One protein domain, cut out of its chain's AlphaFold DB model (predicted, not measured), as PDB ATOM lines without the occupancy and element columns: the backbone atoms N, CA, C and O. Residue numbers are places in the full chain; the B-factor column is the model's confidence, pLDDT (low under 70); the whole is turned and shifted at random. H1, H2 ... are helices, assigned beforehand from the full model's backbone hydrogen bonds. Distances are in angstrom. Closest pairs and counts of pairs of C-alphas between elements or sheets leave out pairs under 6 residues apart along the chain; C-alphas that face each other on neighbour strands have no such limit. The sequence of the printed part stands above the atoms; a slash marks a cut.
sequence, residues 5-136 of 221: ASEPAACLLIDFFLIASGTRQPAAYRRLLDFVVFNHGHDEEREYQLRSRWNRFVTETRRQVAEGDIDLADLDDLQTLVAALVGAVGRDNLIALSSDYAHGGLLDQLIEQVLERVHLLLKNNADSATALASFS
ATOM      1  N   ALA A   5      37.294  33.257  42.912       72.75
ATOM      2  CA  ALA A   5      38.351  33.352  41.904       72.75
ATOM      3  C   ALA A   5      39.017  34.741  41.840       72.75
ATOM      4  O   ALA A   5      40.090  34.887  41.254       72.75
ATOM      5  N   SER A   6      38.391  35.758  42.440       75.31
ATOM      6  CA  SER A   6      38.900  37.129  42.508       75.31
ATOM      7  C   SER A   6      39.739  37.400  43.766       75.31
ATOM      8  O   SER A   6      40.380  38.451  43.850       75.31
ATOM      9  N   GLU A   7      39.752  36.478  44.732       84.31
ATOM     10  CA  GLU A   7      40.504  36.622  45.976       84.31
ATOM     11  C   GLU A   7      42.016  36.410  45.769       84.31
ATOM     12  O   GLU A   7      42.416  35.362  45.254       84.31
ATOM     13  N   PRO A   8      42.889  37.333  46.223       83.50
ATOM     14  CA  PRO A   8      44.339  37.212  46.056       83.50
ATOM     15  C   PRO A   8      44.933  35.888  46.555       83.50
ATOM     16  O   PRO A   8      45.743  35.272  45.859       83.50
ATOM     17  N   ALA A   9      44.519  35.432  47.743       87.94
ATOM     18  CA  ALA A   9      44.992  34.168  48.301       87.94
ATOM     19  C   ALA A   9      44.517  32.966  47.468       87.94
ATOM     20  O   ALA A   9      45.288  32.036  47.240       87.94
ATOM     21  N   ALA A  10      43.286  33.008  46.949       89.19
ATOM     22  CA  ALA A  10      42.767  31.954  46.087       89.19
ATOM     23  C   ALA A  10      43.545  31.882  44.768       89.19
ATOM     24  O   ALA A  10      43.961  30.795  44.378       89.19
ATOM     25  N   CYS A  11      43.825  33.023  44.125       86.19
ATOM     26  CA  CYS A  11      44.641  33.060  42.909       86.19
ATOM     27  C   CYS A  11      46.020  32.409  43.124       86.19
ATOM     28  O   CYS A  11      46.445  31.598  42.305       86.19
ATOM     29  N   LEU A  12      46.700  32.710  44.238       88.81
ATOM     30  CA  LEU A  12      48.013  32.127  44.547       88.81
ATOM     31  C   LEU A  12      47.960  30.611  44.762       88.81
ATOM     32  O   LEU A  12      48.846  29.895  44.298       88.81
ATOM     33  N   LEU A  13      46.930  30.119  45.453       92.00
ATOM     34  CA  LEU A  13      46.733  28.682  45.664       92.00
ATOM     35  C   LEU A  13      46.489  27.960  44.334       92.00
ATOM     36  O   LEU A  13      47.083  26.914  44.079       92.00
ATOM     37  N   ILE A  14      45.674  28.542  43.453       89.88
ATOM     38  CA  ILE A  14      45.399  27.984  42.122       89.88
ATOM     39  C   ILE A  14      46.666  27.976  41.263       89.88
ATOM     40  O   ILE A  14      46.964  26.966  40.626       89.88
ATOM     41  N   ASP A  15      47.437  29.064  41.276       89.25
ATOM     42  CA  ASP A  15      48.720  29.151  40.578       89.25
ATOM     43  C   ASP A  15      49.682  28.061  41.039       89.25
ATOM     44  O   ASP A  15      50.392  27.456  40.229       89.25
ATOM     45  N   PHE A  16      49.676  27.766  42.337       91.94
ATOM     46  CA  PHE A  16      50.512  26.723  42.903       91.94
ATOM     47  C   PHE A  16      50.073  25.339  42.426       91.94
ATOM     48  O   PHE A  16      50.914  24.575  41.947       91.94
ATOM     49  N   PHE A  17      48.772  25.033  42.455       91.56
ATOM     50  CA  PHE A  17      48.253  23.769  41.924       91.56
ATOM     51  C   PHE A  17      48.501  23.616  40.419       91.56
ATOM     52  O   PHE A  17      48.848  22.529  39.956       91.56
ATOM     53  N   LEU A  18      48.405  24.702  39.646       89.38
ATOM     54  CA  LEU A  18      48.754  24.715  38.225       89.38
ATOM     55  C   LEU A  18      50.217  24.327  37.998       89.38
ATOM     56  O   LEU A  18      50.508  23.496  37.138       89.38
ATOM     57  N   ILE A  19      51.139  24.880  38.787       89.12
ATOM     58  CA  ILE A  19      52.562  24.525  38.731       89.12
ATOM     59  C   ILE A  19      52.785  23.071  39.170       89.12
ATOM     60  O   ILE A  19      53.554  22.354  38.522       89.12
ATOM     61  N   ALA A  20      52.114  22.635  40.241       89.75
ATOM     62  CA  ALA A  20      52.209  21.281  40.782       89.75
ATOM     63  C   ALA A  20      51.725  20.225  39.774       89.75
ATOM     64  O   ALA A  20      52.370  19.191  39.634       89.75
ATOM     65  N   SER A  21      50.688  20.534  38.982       86.62
ATOM     66  CA  SER A  21      50.150  19.666  37.916       86.62
ATOM     67  C   SER A  21      51.150  19.319  36.804       86.62
ATOM     68  O   SER A  21      50.871  18.501  35.932       86.62
ATOM     69  N   GLY A  22      52.320  19.965  36.782       75.31
ATOM     70  CA  GLY A  22      53.397  19.649  35.851       75.31
ATOM     71  C   GLY A  22      53.254  20.278  34.465       75.31
ATOM     72  O   GLY A  22      54.219  20.227  33.695       75.31
ATOM     73  N   THR A  23      52.133  20.936  34.156       70.25
ATOM     74  CA  THR A  23      51.975  21.678  32.900       70.25
ATOM     75  C   THR A  23      52.819  22.953  32.871       70.25
ATOM     76  O   THR A  23      53.136  23.573  33.888       70.25
ATOM     77  N   ARG A  24      53.263  23.345  31.671       72.06
ATOM     78  CA  ARG A  24      54.122  24.520  31.489       72.06
ATOM     79  C   ARG A  24      53.295  25.799  31.656       72.06
ATOM     80  O   ARG A  24      52.766  26.315  30.680       72.06
ATOM     81  N   GLN A  25      53.245  26.319  32.882       78.12
ATOM     82  CA  GLN A  25      52.491  27.522  33.258       78.12
ATOM     83  C   GLN A  25      53.432  28.679  33.656       78.12
ATOM     84  O   GLN A  25      53.596  28.977  34.840       78.12
ATOM     85  N   PRO A  26      54.109  29.336  32.689       79.44
ATOM     86  CA  PRO A  26      55.101  30.372  32.984       79.44
ATOM     87  C   PRO A  26      54.494  31.618  33.644       79.44
ATOM     88  O   PRO A  26      55.185  32.278  34.414       79.44
ATOM     89  N   ALA A  27      53.221  31.926  33.373       78.31
ATOM     90  CA  ALA A  27      52.517  33.050  33.989       78.31
ATOM     91  C   ALA A  27      52.263  32.809  35.489       78.31
ATOM     92  O   ALA A  27      52.687  33.627  36.304       78.31
ATOM     93  N   ALA A  28      51.692  31.653  35.851       82.38
ATOM     94  CA  ALA A  28      51.497  31.231  37.245       82.38
ATOM     95  C   ALA A  28      52.806  31.171  38.021       82.38
ATOM     96  O   ALA A  28      52.924  31.725  39.112       82.38
ATOM     97  N   TYR A  29      53.833  30.583  37.408       84.38
ATOM     98  CA  TYR A  29      55.157  30.536  38.011       84.38
ATOM     99  C   TYR A  29      55.742  31.930  38.253       84.38
ATOM    100  O   TYR A  29      56.305  32.175  39.319       84.38
ATOM    101  N   ARG A  30      55.590  32.857  37.299       82.69
ATOM    102  CA  ARG A  30      56.068  34.233  37.457       82.69
ATOM    103  C   ARG A  30      55.340  34.966  38.579       82.69
ATOM    104  O   ARG A  30      56.014  35.552  39.410       82.69
ATOM    105  N   ARG A  31      54.008  34.905  38.644       81.81
ATOM    106  CA  ARG A  31      53.238  35.591  39.697       81.81
ATOM    107  C   ARG A  31      53.580  35.087  41.092       81.81
ATOM    108  O   ARG A  31      53.778  35.894  41.995       81.81
ATOM    109  N   LEU A  32      53.698  33.769  41.260       83.69
ATOM    110  CA  LEU A  32      54.125  33.193  42.532       83.69
ATOM    111  C   LEU A  32      55.558  33.588  42.889       83.69
ATOM    112  O   LEU A  32      55.826  33.911  44.041       83.69
ATOM    113  N   LEU A  33      56.471  33.611  41.916       82.50
ATOM    114  CA  LEU A  33      57.839  34.073  42.150       82.50
ATOM    115  C   LEU A  33      57.873  35.557  42.549       82.50
ATOM    116  O   LEU A  33      58.565  35.907  43.502       82.50
ATOM    117  N   ASP A  34      57.105  36.405  41.862       80.88
ATOM    118  CA  ASP A  34      56.985  37.834  42.163       80.88
ATOM    119  C   ASP A  34      56.457  38.059  43.585       80.88
ATOM    120  O   ASP A  34      56.994  38.889  44.319       80.88
ATOM    121  N   PHE A  35      55.480  37.256  44.008       80.50
ATOM    122  CA  PHE A  35      54.943  37.302  45.362       80.50
ATOM    123  C   PHE A  35      55.944  36.829  46.429       80.50
ATOM    124  O   PHE A  35      56.117  37.509  47.437       80.50
ATOM    125  N   VAL A  36      56.613  35.692  46.215       76.62
ATOM    126  CA  VAL A  36      57.471  35.047  47.230       76.62
ATOM    127  C   VAL A  36      58.861  35.681  47.336       76.62
ATOM    128  O   VAL A  36      59.487  35.614  48.392       76.62
ATOM    129  N   VAL A  37      59.383  36.252  46.246       71.31
ATOM    130  CA  VAL A  37      60.777  36.719  46.172       71.31
ATOM    131  C   VAL A  37      60.877  38.239  46.113       71.31
ATOM    132  O   VAL A  37      61.650  38.815  46.874       71.31
ATOM    133  N   PHE A  38      60.114  38.893  45.234       58.88
ATOM    134  CA  PHE A  38      60.363  40.297  44.879       58.88
ATOM    135  C   PHE A  38      59.554  41.307  45.703       58.88
ATOM    136  O   PHE A  38      59.915  42.480  45.769       58.88
ATOM    137  N   ASN A  39      58.492  40.881  46.389       59.97
ATOM    138  CA  ASN A  39      57.577  41.804  47.072       59.97
ATOM    139  C   ASN A  39      58.028  42.242  48.482       59.97
ATOM    140  O   ASN A  39      57.254  42.847  49.224       59.97
ATOM    141  N   HIS A  40      59.268  41.936  48.873       61.69
ATOM    142  CA  HIS A  40      59.763  42.126  50.241       61.69
ATOM    143  C   HIS A  40      60.918  43.135  50.378       61.69
ATOM    144  O   HIS A  40      61.444  43.305  51.478       61.69
ATOM    145  N   GLY A  41      61.313  43.817  49.291       59.56
ATOM    146  CA  GLY A  41      62.367  44.845  49.328       59.56
ATOM    147  C   GLY A  41      63.709  44.313  49.841       59.56
ATOM    148  O   GLY A  41      64.378  44.962  50.645       59.56
ATOM    149  N   HIS A  42      64.052  43.085  49.456       70.94
ATOM    150  CA  HIS A  42      65.264  42.405  49.889       70.94
ATOM    151  C   HIS A  42      66.506  42.899  49.133       70.94
ATOM    152  O   HIS A  42      66.406  43.492  48.064       70.94
ATOM    153  N   ASP A  43      67.689  42.668  49.708       75.50
ATOM    154  CA  ASP A  43      68.945  42.819  48.971       75.50
ATOM    155  C   ASP A  43      69.109  41.685  47.941       75.50
ATOM    156  O   ASP A  43      68.471  40.631  48.040       75.50
ATOM    157  N   GLU A  44      69.979  41.889  46.947       76.81
ATOM    158  CA  GLU A  44      70.197  40.928  45.852       76.81
ATOM    159  C   GLU A  44      70.575  39.521  46.361       76.81
ATOM    160  O   GLU A  44      70.212  38.506  45.759       76.81
ATOM    161  N   GLU A  45      71.279  39.436  47.495       81.75
ATOM    162  CA  GLU A  45      71.707  38.169  48.086       81.75
ATOM    163  C   GLU A  45      70.529  37.390  48.693       81.75
ATOM    164  O   GLU A  45      70.372  36.192  48.429       81.75
ATOM    165  N   ARG A  46      69.652  38.053  49.457       79.25
ATOM    166  CA  ARG A  46      68.430  37.441  50.001       79.25
ATOM    167  C   ARG A  46      67.448  37.057  48.905       79.25
ATOM    168  O   ARG A  46      66.870  35.972  48.986       79.25
ATOM    169  N   GLU A  47      67.285  37.880  47.869       79.56
ATOM    170  CA  GLU A  47      66.446  37.533  46.715       79.56
ATOM    171  C   GLU A  47      66.940  36.254  46.030       79.56
ATOM    172  O   GLU A  47      66.156  35.340  45.751       79.56
ATOM    173  N   TYR A  48      68.255  36.137  45.819       82.12
ATOM    174  CA  TYR A  48      68.853  34.933  45.249       82.12
ATOM    175  C   TYR A  48      68.602  33.691  46.120       82.12
ATOM    176  O   TYR A  48      68.227  32.629  45.607       82.12
ATOM    177  N   GLN A  49      68.760  33.816  47.441       85.56
ATOM    178  CA  GLN A  49      68.514  32.724  48.388       85.56
ATOM    179  C   GLN A  49      67.047  32.274  48.382       85.56
ATOM    180  O   GLN A  49      66.771  31.072  48.285       85.56
ATOM    181  N   LEU A  50      66.102  33.219  48.431       83.94
ATOM    182  CA  LEU A  50      64.667  32.932  48.383       83.94
ATOM    183  C   LEU A  50      64.271  32.278  47.064       83.94
ATOM    184  O   LEU A  50      63.574  31.264  47.071       83.94
ATOM    185  N   ARG A  51      64.786  32.785  45.940       85.62
ATOM    186  CA  ARG A  51      64.563  32.196  44.617       85.62
ATOM    187  C   ARG A  51      65.094  30.769  44.530       85.62
ATOM    188  O   ARG A  51      64.404  29.892  44.018       85.62
ATOM    189  N   SER A  52      66.296  30.508  45.043       87.25
ATOM    190  CA  SER A  52      66.865  29.154  45.073       87.25
ATOM    191  C   SER A  52      66.016  28.202  45.922       87.25
ATOM    192  O   SER A  52      65.709  27.086  45.489       87.25
ATOM    193  N   ARG A  53      65.579  28.654  47.106       89.00
ATOM    194  CA  ARG A  53      64.703  27.888  48.001       89.00
ATOM    195  C   ARG A  53      63.357  27.583  47.347       89.00
ATOM    196  O   ARG A  53      62.928  26.433  47.371       89.00
ATOM    197  N   TRP A  54      62.732  28.585  46.732       89.81
ATOM    198  CA  TRP A  54      61.465  28.448  46.017       89.81
ATOM    199  C   TRP A  54      61.575  27.474  44.843       89.81
ATOM    200  O   TRP A  54      60.748  26.578  44.702       89.81
ATOM    201  N   ASN A  55      62.640  27.578  44.046       89.19
ATOM    202  CA  ASN A  55      62.873  26.660  42.934       89.19
ATOM    203  C   ASN A  55      62.988  25.216  43.410       89.19
ATOM    204  O   ASN A  55      62.376  24.335  42.815       89.19
ATOM    205  N   ARG A  56      63.727  24.977  44.499       91.31
ATOM    206  CA  ARG A  56      63.848  23.638  45.085       91.31
ATOM    207  C   ARG A  56      62.499  23.110  45.565       91.31
ATOM    208  O   ARG A  56      62.179  21.967  45.271       91.31
ATOM    209  N   PHE A  57      61.721  23.942  46.257       92.25
ATOM    210  CA  PHE A  57      60.377  23.595  46.719       92.25
ATOM    211  C   PHE A  57      59.468  23.193  45.551       92.25
ATOM    212  O   PHE A  57      58.933  22.091  45.544       92.25
ATOM    213  N   VAL A  58      59.380  24.027  44.513       90.50
ATOM    214  CA  VAL A  58      58.560  23.750  43.324       90.50
ATOM    215  C   VAL A  58      59.017  22.485  42.594       90.50
ATOM    216  O   VAL A  58      58.183  21.693  42.160       90.50
ATOM    217  N   THR A  59      60.328  22.286  42.431       91.12
ATOM    218  CA  THR A  59      60.864  21.075  41.796       91.12
ATOM    219  C   THR A  59      60.498  19.825  42.589       91.12
ATOM    220  O   THR A  59      60.089  18.840  41.981       91.12
ATOM    221  N   GLU A  60      60.597  19.871  43.917       92.81
ATOM    222  CA  GLU A  60      60.252  18.743  44.783       92.81
ATOM    223  C   GLU A  60      58.750  18.443  44.766       92.81
ATOM    224  O   GLU A  60      58.366  17.297  44.557       92.81
ATOM    225  N   THR A  61      57.890  19.460  44.864       92.75
ATOM    226  CA  THR A  61      56.435  19.286  44.739       92.75
ATOM    227  C   THR A  61      56.056  18.643  43.407       92.75
ATOM    228  O   THR A  61      55.278  17.695  43.366       92.75
ATOM    229  N   ARG A  62      56.631  19.119  42.295       91.12
ATOM    230  CA  ARG A  62      56.361  18.540  40.969       91.12
ATOM    231  C   ARG A  62      56.856  17.104  40.851       91.12
ATOM    232  O   ARG A  62      56.226  16.315  40.157       91.12
ATOM    233  N   ARG A  63      57.978  16.777  41.498       92.69
ATOM    234  CA  ARG A  63      58.514  15.415  41.551       92.69
ATOM    235  C   ARG A  63      57.544  14.487  42.285       92.69
ATOM    236  O   ARG A  63      57.182  13.467  41.719       92.69
ATOM    237  N   GLN A  64      57.072  14.879  43.469       92.69
ATOM    238  CA  GLN A  64      56.115  14.102  44.271       92.69
ATOM    239  C   GLN A  64      54.809  13.833  43.509       92.69
ATOM    240  O   GLN A  64      54.344  12.700  43.462       92.69
ATOM    241  N   VAL A  65      54.267  14.845  42.825       90.75
ATOM    242  CA  VAL A  65      53.071  14.673  41.980       90.75
ATOM    243  C   VAL A  65      53.353  13.762  40.776       90.75
ATOM    244  O   VAL A  65      52.538  12.910  40.441       90.75
ATOM    245  N   ALA A  66      54.508  13.906  40.117       88.69
ATOM    246  CA  ALA A  66      54.857  13.092  38.948       88.69
ATOM    247  C   ALA A  66      55.148  11.620  39.289       88.69
ATOM    248  O   ALA A  66      54.900  10.744  38.463       88.69
ATOM    249  N   GLU A  67      55.688  11.353  40.479       91.94
ATOM    250  CA  GLU A  67      55.936   9.999  40.986       91.94
ATOM    251  C   GLU A  67      54.677   9.348  41.580       91.94
ATOM    252  O   GLU A  67      54.660   8.134  41.780       91.94
ATOM    253  N   GLY A  68      53.606  10.124  41.784       88.56
ATOM    254  CA  GLY A  68      52.349   9.652  42.367       88.56
ATOM    255  C   GLY A  68      52.367   9.567  43.895       88.56
ATOM    256  O   GLY A  68      51.468   8.960  44.464       88.56
ATOM    257  N   ASP A  69      53.359  10.178  44.551       91.44
ATOM    258  CA  ASP A  69      53.408  10.323  46.014       91.44
ATOM    259  C   ASP A  69      52.314  11.275  46.529       91.44
ATOM    260  O   ASP A  69      51.951  11.217  47.699       91.44
ATOM    261  N   ILE A  70      51.837  12.175  45.661       92.06
ATOM    262  CA  ILE A  70      50.757  13.129  45.921       92.06
ATOM    263  C   ILE A  70      49.753  13.049  44.771       92.06
ATOM    264  O   ILE A  70      50.092  13.365  43.624       92.06
ATOM    265  N   ASP A  71      48.510  12.689  45.080       90.88
ATOM    266  CA  ASP A  71      47.385  12.716  44.154       90.88
ATOM    267  C   ASP A  71      46.631  14.051  44.259       90.88
ATOM    268  O   ASP A  71      45.959  14.354  45.240       90.88
ATOM    269  N   LEU A  72      46.686  14.862  43.200       88.62
ATOM    270  CA  LEU A  72      45.959  16.136  43.153       88.62
ATOM    271  C   LEU A  72      44.429  15.960  43.153       88.62
ATOM    272  O   LEU A  72      43.708  16.930  43.385       88.62
ATOM    273  N   ALA A  73      43.909  14.764  42.865       88.19
ATOM    274  CA  ALA A  73      42.485  14.467  42.981       88.19
ATOM    275  C   ALA A  73      42.067  14.086  44.411       88.19
ATOM    276  O   ALA A  73      40.862  14.030  44.678       88.19
ATOM    277  N   ASP A  74      43.013  13.854  45.322       91.75
ATOM    278  CA  ASP A  74      42.752  13.554  46.726       91.75
ATOM    279  C   ASP A  74      42.751  14.829  47.587       91.75
ATOM    280  O   ASP A  74      43.534  15.755  47.386       91.75
ATOM    281  N   LEU A  75      41.801  14.927  48.520       92.62
ATOM    282  CA  LEU A  75      41.623  16.147  49.309       92.62
ATOM    283  C   LEU A  75      42.692  16.298  50.401       92.62
ATOM    284  O   LEU A  75      43.110  17.425  50.675       92.62
ATOM    285  N   ASP A  76      43.143  15.195  50.999       94.44
ATOM    286  CA  ASP A  76      44.145  15.201  52.068       94.44
ATOM    287  C   ASP A  76      45.532  15.541  51.494       94.44
ATOM    288  O   ASP A  76      46.303  16.311  52.082       94.44
ATOM    289  N   ASP A  77      45.816  15.067  50.283       94.50
ATOM    290  CA  ASP A  77      47.016  15.425  49.526       94.50
ATOM    291  C   ASP A  77      47.016  16.903  49.104       94.50
ATOM    292  O   ASP A  77      48.022  17.606  49.262       94.50
ATOM    293  N   LEU A  78      45.871  17.436  48.655       94.31
ATOM    294  CA  LEU A  78      45.719  18.872  48.396       94.31
ATOM    295  C   LEU A  78      45.933  19.709  49.669       94.31
ATOM    296  O   LEU A  78      46.616  20.736  49.621       94.31
ATOM    297  N   GLN A  79      45.396  19.277  50.816       95.75
ATOM    298  CA  GLN A  79      45.626  19.933  52.109       95.75
ATOM    299  C   GLN A  79      47.108  19.919  52.495       95.75
ATOM    300  O   GLN A  79      47.644  20.946  52.922       95.75
ATOM    301  N   THR A  80      47.789  18.790  52.288       95.31
ATOM    302  CA  THR A  80      49.227  18.634  52.546       95.31
ATOM    303  C   THR A  80      50.049  19.600  51.693       95.31
ATOM    304  O   THR A  80      50.936  20.290  52.205       95.31
ATOM    305  N   LEU A  81      49.709  19.730  50.409       94.81
ATOM    306  CA  LEU A  81      50.335  20.687  49.501       94.81
ATOM    307  C   LEU A  81      50.134  22.141  49.940       94.81
ATOM    308  O   LEU A  81      51.092  22.919  49.945       94.81
ATOM    309  N   VAL A  82      48.916  22.521  50.336       95.62
ATOM    310  CA  VAL A  82      48.643  23.884  50.815       95.62
ATOM    311  C   VAL A  82      49.378  24.164  52.120       95.62
ATOM    312  O   VAL A  82      49.975  25.229  52.254       95.62
ATOM    313  N   ALA A  83      49.414  23.216  53.057       94.88
ATOM    314  CA  ALA A  83      50.177  23.364  54.292       94.88
ATOM    315  C   ALA A  83      51.677  23.567  54.012       94.88
ATOM    316  O   ALA A  83      52.305  24.453  54.600       94.88
ATOM    317  N   ALA A  84      52.240  22.813  53.063       94.00
ATOM    318  CA  ALA A  84      53.627  22.970  52.635       94.00
ATOM    319  C   ALA A  84      53.882  24.343  51.986       94.00
ATOM    320  O   ALA A  84      54.879  24.997  52.305       94.00
ATOM    321  N   LEU A  85      52.964  24.822  51.136       93.62
ATOM    322  CA  LEU A  85      53.033  26.159  50.545       93.62
ATOM    323  C   LEU A  85      52.972  27.253  51.617       93.62
ATOM    324  O   LEU A  85      53.825  28.138  51.633       93.62
ATOM    325  N   VAL A  86      51.998  27.190  52.530       92.00
ATOM    326  CA  VAL A  86      51.845  28.154  53.631       92.00
ATOM    327  C   VAL A  86      53.102  28.172  54.503       92.00
ATOM    328  O   VAL A  86      53.538  29.245  54.915       92.00
ATOM    329  N   GLY A  87      53.733  27.018  54.739       90.81
ATOM    330  CA  GLY A  87      55.015  26.929  55.440       90.81
ATOM    331  C   GLY A  87      56.184  27.556  54.670       90.81
ATOM    332  O   GLY A  87      57.033  28.214  55.269       90.81
ATOM    333  N   ALA A  88      56.230  27.393  53.344       88.06
ATOM    334  CA  ALA A  88      57.286  27.944  52.493       88.06
ATOM    335  C   ALA A  88      57.180  29.470  52.306       88.06
ATOM    336  O   ALA A  88      58.201  30.165  52.264       88.06
ATOM    337  N   VAL A  89      55.949  29.968  52.179       86.94
ATOM    338  CA  VAL A  89      55.609  31.381  51.960       86.94
ATOM    339  C   VAL A  89      55.550  32.152  53.279       86.94
ATOM    340  O   VAL A  89      55.962  33.306  53.329       86.94
ATOM    341  N   GLY A  90      55.073  31.521  54.348       87.44
ATOM    342  CA  GLY A  90      54.757  32.163  55.618       87.44
ATOM    343  C   GLY A  90      53.316  32.675  55.656       87.44
ATOM    344  O   GLY A  90      52.847  33.364  54.750       87.44
ATOM    345  N   ARG A  91      52.603  32.365  56.742       88.00
ATOM    346  CA  ARG A  91      51.197  32.756  56.920       88.00
ATOM    347  C   ARG A  91      51.002  34.274  56.961       88.00
ATOM    348  O   ARG A  91      50.047  34.770  56.374       88.00
ATOM    349  N   ASP A  92      51.924  35.002  57.584       84.19
ATOM    350  CA  ASP A  92      51.858  36.467  57.679       84.19
ATOM    351  C   ASP A  92      51.901  37.135  56.298       84.19
ATOM    352  O   ASP A  92      51.188  38.105  56.054       84.19
ATOM    353  N   ASN A  93      52.660  36.562  55.359       83.12
ATOM    354  CA  ASN A  93      52.724  37.046  53.981       83.12
ATOM    355  C   ASN A  93      51.400  36.835  53.237       83.12
ATOM    356  O   ASN A  93      51.001  37.683  52.443       83.12
ATOM    357  N   LEU A  94      50.688  35.738  53.515       84.94
ATOM    358  CA  LEU A  94      49.347  35.522  52.971       84.94
ATOM    359  C   LEU A  94      48.334  36.490  53.582       84.94
ATOM    360  O   LEU A  94      47.521  37.044  52.854       84.94
ATOM    361  N   ILE A  95      48.406  36.749  54.890       85.50
ATOM    362  CA  ILE A  95      47.547  37.742  55.553       85.50
ATOM    363  C   ILE A  95      47.798  39.146  54.984       85.50
ATOM    364  O   ILE A  95      46.856  39.905  54.787       85.50
ATOM    365  N   ALA A  96      49.043  39.481  54.641       81.56
ATOM    366  CA  ALA A  96      49.393  40.777  54.062       81.56
ATOM    367  C   ALA A  96      48.758  41.051  52.681       81.56
ATOM    368  O   ALA A  96      48.739  42.202  52.247       81.56
ATOM    369  N   LEU A  97      48.210  40.037  51.999       79.62
ATOM    370  CA  LEU A  97      47.506  40.205  50.721       79.62
ATOM    371  C   LEU A  97      46.172  40.949  50.849       79.62
ATOM    372  O   LEU A  97      45.735  41.580  49.888       79.62
ATOM    373  N   SER A  98      45.506  40.844  52.001       81.69
ATOM    374  CA  SER A  98      44.256  41.547  52.289       81.69
ATOM    375  C   SER A  98      44.075  41.712  53.792       81.69
ATOM    376  O   SER A  98      44.144  40.742  54.546       81.69
ATOM    377  N   SER A  99      43.750  42.929  54.238       78.94
ATOM    378  CA  SER A  99      43.469  43.226  55.651       78.94
ATOM    379  C   SER A  99      42.354  42.363  56.252       78.94
ATOM    380  O   SER A  99      42.309  42.158  57.468       78.94
ATOM    381  N   ASP A 100      41.468  41.840  55.406       82.25
ATOM    382  CA  ASP A 100      40.331  41.022  55.819       82.25
ATOM    383  C   ASP A 100      40.781  39.639  56.316       82.25
ATOM    384  O   ASP A 100      40.160  39.065  57.208       82.25
ATOM    385  N   TYR A 101      41.917  39.132  55.822       85.38
ATOM    386  CA  TYR A 101      42.464  37.824  56.198       85.38
ATOM    387  C   TYR A 101      42.975  37.766  57.642       85.38
ATOM    388  O   TYR A 101      43.072  36.680  58.215       85.38
ATOM    389  N   ALA A 102      43.274  38.918  58.249       80.56
ATOM    390  CA  ALA A 102      43.747  39.001  59.629       80.56
ATOM    391  C   ALA A 102      42.652  38.694  60.668       80.56
ATOM    392  O   ALA A 102      42.962  38.454  61.835       80.56
ATOM    393  N   HIS A 103      41.375  38.703  60.271       81.00
ATOM    394  CA  HIS A 103      40.245  38.625  61.191       81.00
ATOM    395  C   HIS A 103      39.422  37.347  60.989       81.00
ATOM    396  O   HIS A 103      39.176  36.903  59.871       81.00
ATOM    397  N   GLY A 104      38.954  36.761  62.097       75.19
ATOM    398  CA  GLY A 104      37.853  35.789  62.091       75.19
ATOM    399  C   GLY A 104      38.107  34.450  61.386       75.19
ATOM    400  O   GLY A 104      37.139  33.783  61.042       75.19
ATOM    401  N   GLY A 105      39.365  34.052  61.157       85.38
ATOM    402  CA  GLY A 105      39.682  32.794  60.464       85.38
ATOM    403  C   GLY A 105      39.336  32.810  58.971       85.38
ATOM    404  O   GLY A 105      39.251  31.753  58.351       85.38
ATOM    405  N   LEU A 106      39.144  33.998  58.387       87.56
ATOM    406  CA  LEU A 106      38.714  34.157  56.998       87.56
ATOM    407  C   LEU A 106      39.683  33.493  56.009       87.56
ATOM    408  O   LEU A 106      39.245  32.876  55.044       87.56
ATOM    409  N   LEU A 107      40.995  33.580  56.266       90.00
ATOM    410  CA  LEU A 107      42.007  32.919  55.437       90.00
ATOM    411  C   LEU A 107      41.832  31.395  55.427       90.00
ATOM    412  O   LEU A 107      41.938  30.784  54.369       90.00
ATOM    413  N   ASP A 108      41.543  30.789  56.579       93.06
ATOM    414  CA  ASP A 108      41.355  29.338  56.676       93.06
ATOM    415  C   ASP A 108      40.069  28.908  55.964       93.06
ATOM    416  O   ASP A 108      40.091  27.970  55.175       93.06
ATOM    417  N   GLN A 109      38.980  29.660  56.151       92.38
ATOM    418  CA  GLN A 109      37.720  29.435  55.433       92.38
ATOM    419  C   GLN A 109      37.885  29.575  53.915       92.38
ATOM    420  O   GLN A 109      37.230  28.874  53.145       92.38
ATOM    421  N   LEU A 110      38.728  30.504  53.467       92.19
ATOM    422  CA  LEU A 110      39.033  30.691  52.054       92.19
ATOM    423  C   LEU A 110      39.859  29.526  51.508       92.19
ATOM    424  O   LEU A 110      39.548  29.020  50.433       92.19
ATOM    425  N   ILE A 111      40.884  29.091  52.245       94.25
ATOM    426  CA  ILE A 111      41.693  27.920  51.888       94.25
ATOM    427  C   ILE A 111      40.797  26.685  51.747       94.25
ATOM    428  O   ILE A 111      40.894  25.983  50.742       94.25
ATOM    429  N   GLU A 112      39.895  26.455  52.702       94.19
ATOM    430  CA  GLU A 112      38.942  25.342  52.678       94.19
ATOM    431  C   GLU A 112      38.044  25.391  51.432       94.19
ATOM    432  O   GLU A 112      37.982  24.423  50.675       94.19
ATOM    433  N   GLN A 113      37.457  26.553  51.126       93.06
ATOM    434  CA  GLN A 113      36.644  26.741  49.917       93.06
ATOM    435  C   GLN A 113      37.432  26.498  48.620       93.06
ATOM    436  O   GLN A 113      36.902  25.925  47.663       93.06
ATOM    437  N   VAL A 114      38.696  26.931  48.557       92.75
ATOM    438  CA  VAL A 114      39.569  26.692  47.398       92.75
ATOM    439  C   VAL A 114      39.869  25.203  47.246       92.75
ATOM    440  O   VAL A 114      39.767  24.687  46.135       92.75
ATOM    441  N   LEU A 115      40.201  24.512  48.339       94.31
ATOM    442  CA  LEU A 115      40.481  23.076  48.346       94.31
ATOM    443  C   LEU A 115      39.277  22.268  47.859       94.31
ATOM    444  O   LEU A 115      39.415  21.468  46.936       94.31
ATOM    445  N   GLU A 116      38.088  22.525  48.410       92.12
ATOM    446  CA  GLU A 116      36.845  21.878  47.975       92.12
ATOM    447  C   GLU A 116      36.579  22.115  46.484       92.12
ATOM    448  O   GLU A 116      36.236  21.191  45.734       92.12
ATOM    449  N   ARG A 117      36.770  23.357  46.023       90.25
ATOM    450  CA  ARG A 117      36.529  23.726  44.629       90.25
ATOM    451  C   ARG A 117      37.512  23.050  43.678       90.25
ATOM    452  O   ARG A 117      37.081  22.540  42.641       90.25
ATOM    453  N   VAL A 118      38.798  23.039  44.022       90.81
ATOM    454  CA  VAL A 118      39.860  22.374  43.254       90.81
ATOM    455  C   VAL A 118      39.620  20.869  43.206       90.81
ATOM    456  O   VAL A 118      39.608  20.300  42.116       90.81
ATOM    457  N   HIS A 119      39.323  20.244  44.345       91.88
ATOM    458  CA  HIS A 119      39.009  18.820  44.428       91.88
ATOM    459  C   HIS A 119      37.838  18.439  43.507       91.88
ATOM    460  O   HIS A 119      37.922  17.487  42.728       91.88
ATOM    461  N   LEU A 120      36.762  19.233  43.520       89.19
ATOM    462  CA  LEU A 120      35.615  19.022  42.636       89.19
ATOM    463  C   LEU A 120      35.977  19.192  41.152       89.19
ATOM    464  O   LEU A 120      35.467  18.461  40.303       89.19
ATOM    465  N   LEU A 121      36.825  20.164  40.812       87.56
ATOM    466  CA  LEU A 121      37.260  20.394  39.432       87.56
ATOM    467  C   LEU A 121      38.113  19.239  38.910       87.56
ATOM    468  O   LEU A 121      37.898  18.795  37.782       87.56
ATOM    469  N   LEU A 122      39.035  18.743  39.732       87.69
ATOM    470  CA  LEU A 122      39.966  17.684  39.362       87.69
ATOM    471  C   LEU A 122      39.294  16.309  39.294       87.69
ATOM    472  O   LEU A 122      39.611  15.535  38.397       87.69
ATOM    473  N   LYS A 123      38.285  16.031  40.132       84.75
ATOM    474  CA  LYS A 123      37.481  14.799  40.017       84.75
ATOM    475  C   LYS A 123      36.668  14.699  38.727       84.75
ATOM    476  O   LYS A 123      36.390  13.596  38.264       84.75
ATOM    477  N   ASN A 124      36.243  15.832  38.170       75.88
ATOM    478  CA  ASN A 124      35.278  15.870  37.067       75.88
ATOM    479  C   ASN A 124      35.909  16.063  35.680       75.88
ATOM    480  O   ASN A 124      35.190  16.007  34.683       75.88
ATOM    481  N   ASN A 125      37.218  16.314  35.588       68.62
ATOM    482  CA  ASN A 125      37.884  16.646  34.329       68.62
ATOM    483  C   ASN A 125      39.077  15.729  34.064       68.62
ATOM    484  O   ASN A 125      39.888  15.483  34.948       68.62
ATOM    485  N   ALA A 126      39.220  15.284  32.814       62.78
ATOM    486  CA  ALA A 126      40.365  14.478  32.388       62.78
ATOM    487  C   ALA A 126      41.666  15.295  32.261       62.78
ATOM    488  O   ALA A 126      42.748  14.717  32.283       62.78
ATOM    489  N   ASP A 127      41.565  16.623  32.125       80.56
ATOM    490  CA  ASP A 127      42.713  17.532  32.061       80.56
ATOM    491  C   ASP A 127      42.730  18.484  33.262       80.56
ATOM    492  O   ASP A 127      42.008  19.487  33.316       80.56
ATOM    493  N   SER A 128      43.594  18.156  34.219       79.81
ATOM    494  CA  SER A 128      43.818  18.899  35.457       79.81
ATOM    495  C   SER A 128      44.201  20.355  35.196       79.81
ATOM    496  O   SER A 128      43.746  21.255  35.900       79.81
ATOM    497  N   ALA A 129      45.018  20.607  34.170       77.94
ATOM    498  CA  ALA A 129      45.544  21.937  33.898       77.94
ATOM    499  C   ALA A 129      44.467  22.868  33.345       77.94
ATOM    500  O   ALA A 129      44.339  23.997  33.812       77.94
ATOM    501  N   THR A 130      43.655  22.391  32.398       78.25
ATOM    502  CA  THR A 130      42.517  23.161  31.878       78.25
ATOM    503  C   THR A 130      41.471  23.408  32.966       78.25
ATOM    504  O   THR A 130      40.960  24.523  33.083       78.25
ATOM    505  N   ALA A 131      41.188  22.412  33.811       82.69
ATOM    506  CA  ALA A 131      40.237  22.557  34.912       82.69
ATOM    507  C   ALA A 131      40.688  23.620  35.928       82.69
ATOM    508  O   ALA A 131      39.915  24.516  36.270       82.69
ATOM    509  N   LEU A 132      41.953  23.577  36.350       84.56
ATOM    510  CA  LEU A 132      42.534  24.571  37.256       84.56
ATOM    511  C   LEU A 132      42.639  25.958  36.605       84.56
ATOM    512  O   LEU A 132      42.315  26.958  37.241       84.56
ATOM    513  N   ALA A 133      43.018  26.037  35.327       77.75
ATOM    514  CA  ALA A 133      43.098  27.303  34.598       77.75
ATOM    515  C   ALA A 133      41.722  27.965  34.432       77.75
ATOM    516  O   ALA A 133      41.636  29.187  34.455       77.75
ATOM    517  N   SER A 134      40.644  27.180  34.319       75.50
ATOM    518  CA  SER A 134      39.271  27.706  34.272       75.50
ATOM    519  C   SER A 134      38.816  28.339  35.591       75.50
ATOM    520  O   SER A 134      37.888  29.146  35.604       75.50
ATOM    521  N   PHE A 135      39.457  27.958  36.697       75.56
ATOM    522  CA  PHE A 135      39.207  28.513  38.023       75.56
ATOM    523  C   PHE A 135      40.143  29.672  38.354       75.56
ATOM    524  O   PHE A 135      39.765  30.573  39.099       75.56
ATOM    525  N   SER A 136      41.341  29.681  37.770       67.00
ATOM    526  CA  SER A 136      42.235  30.826  37.830       67.00
ATOM    527  C   SER A 136      41.549  32.048  37.212       67.00
ATOM    528  O   SER A 136      41.237  32.073  36.021       67.00
TER     529      SER A 136
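AT A GLANCE: This is residues 5 to 136 of the 221 residues of the protein "DNA helicase" of Blastomonas natatoria (UniProt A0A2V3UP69). What shape appears, starting from the longest helix? H3 runs along one side of the body, and H1 lies in the middle with H2, H3, H7 and H8 packed on it. H4 runs between H3 and H7, and the short helices H5 and H6 lead from H4 round to H7. What are its make-up and size? The printed part has 132 residues with eight named helices, in order H1 to H8, and no named strand; its class is all helix. It is compact, with a radius of gyration of the C-alphas of 14.4 A and spans of 44 by 35 by 23 A.

HOW THE PARTS SIT: What does the longest helix touch? H3, residues 44 to 67, forms a helical hairpin with H2, residues 26 to 38, at a steep tilt of 42 degrees; their closest C-alphas, those of Val 37 and Glu 47, are 5.8 A apart. H3 forms another with H4, residues 75 to 89, at a shallow tilt of 12 degrees, but these only just touch, with 3 pairs of C-alphas within 8 A, the closest being Trp 54 and Ala 88 at 7.7 A. Which helix is the hub? H1, residues 8 to 20, touches four helices, among them H2, whose closest C-alphas are those of Asp 15 and Ala 28, 4.8 A apart. With residues 9 to 14 alone it touches H7, residues 106 to 124, closest at Ala 10 and Val 114, 6.3 A between C-alphas. With residues 14 to 18 alone it touches H8, residues 128 to 135, opposite ways at a shallow tilt of 14 degrees, closest at the C-alphas of Leu 18 and Ala 129, 6.1 A. Where are the two short helices? H5, residues 91 to 95, and H6, residues 99 to 102, touch only at the corner, and only just, with 3 pairs of C-alphas within 8 A; H6 and H1 are apart. Are the backbones in range? Every O i to N i+4 pair is within hydrogen-bond range in H1, H2, H3, H4, H5, H7 and H8; H6 is too short for one.

IN THESE COORDINATES: Where are the anchors? H1 begins at C-alpha 8 (44.339, 37.212, 46.056), and H8 ends at C-alpha 135 (39.207, 28.513, 38.023). How long are the longer helices? From first to last C-alpha, H3 spans 34.4 A, H7 27.3 A and H4 20.8 A.

THE WHOLE: How far does it reach? The two C-alphas farthest apart, those of Asp 43 and Asn 124, are 44.7 A apart. Are there cuts, long links or weak places? The printed part has no cut and no long link; pLDDT is under 70 at residues 38 to 41, 125 to 126 and 136.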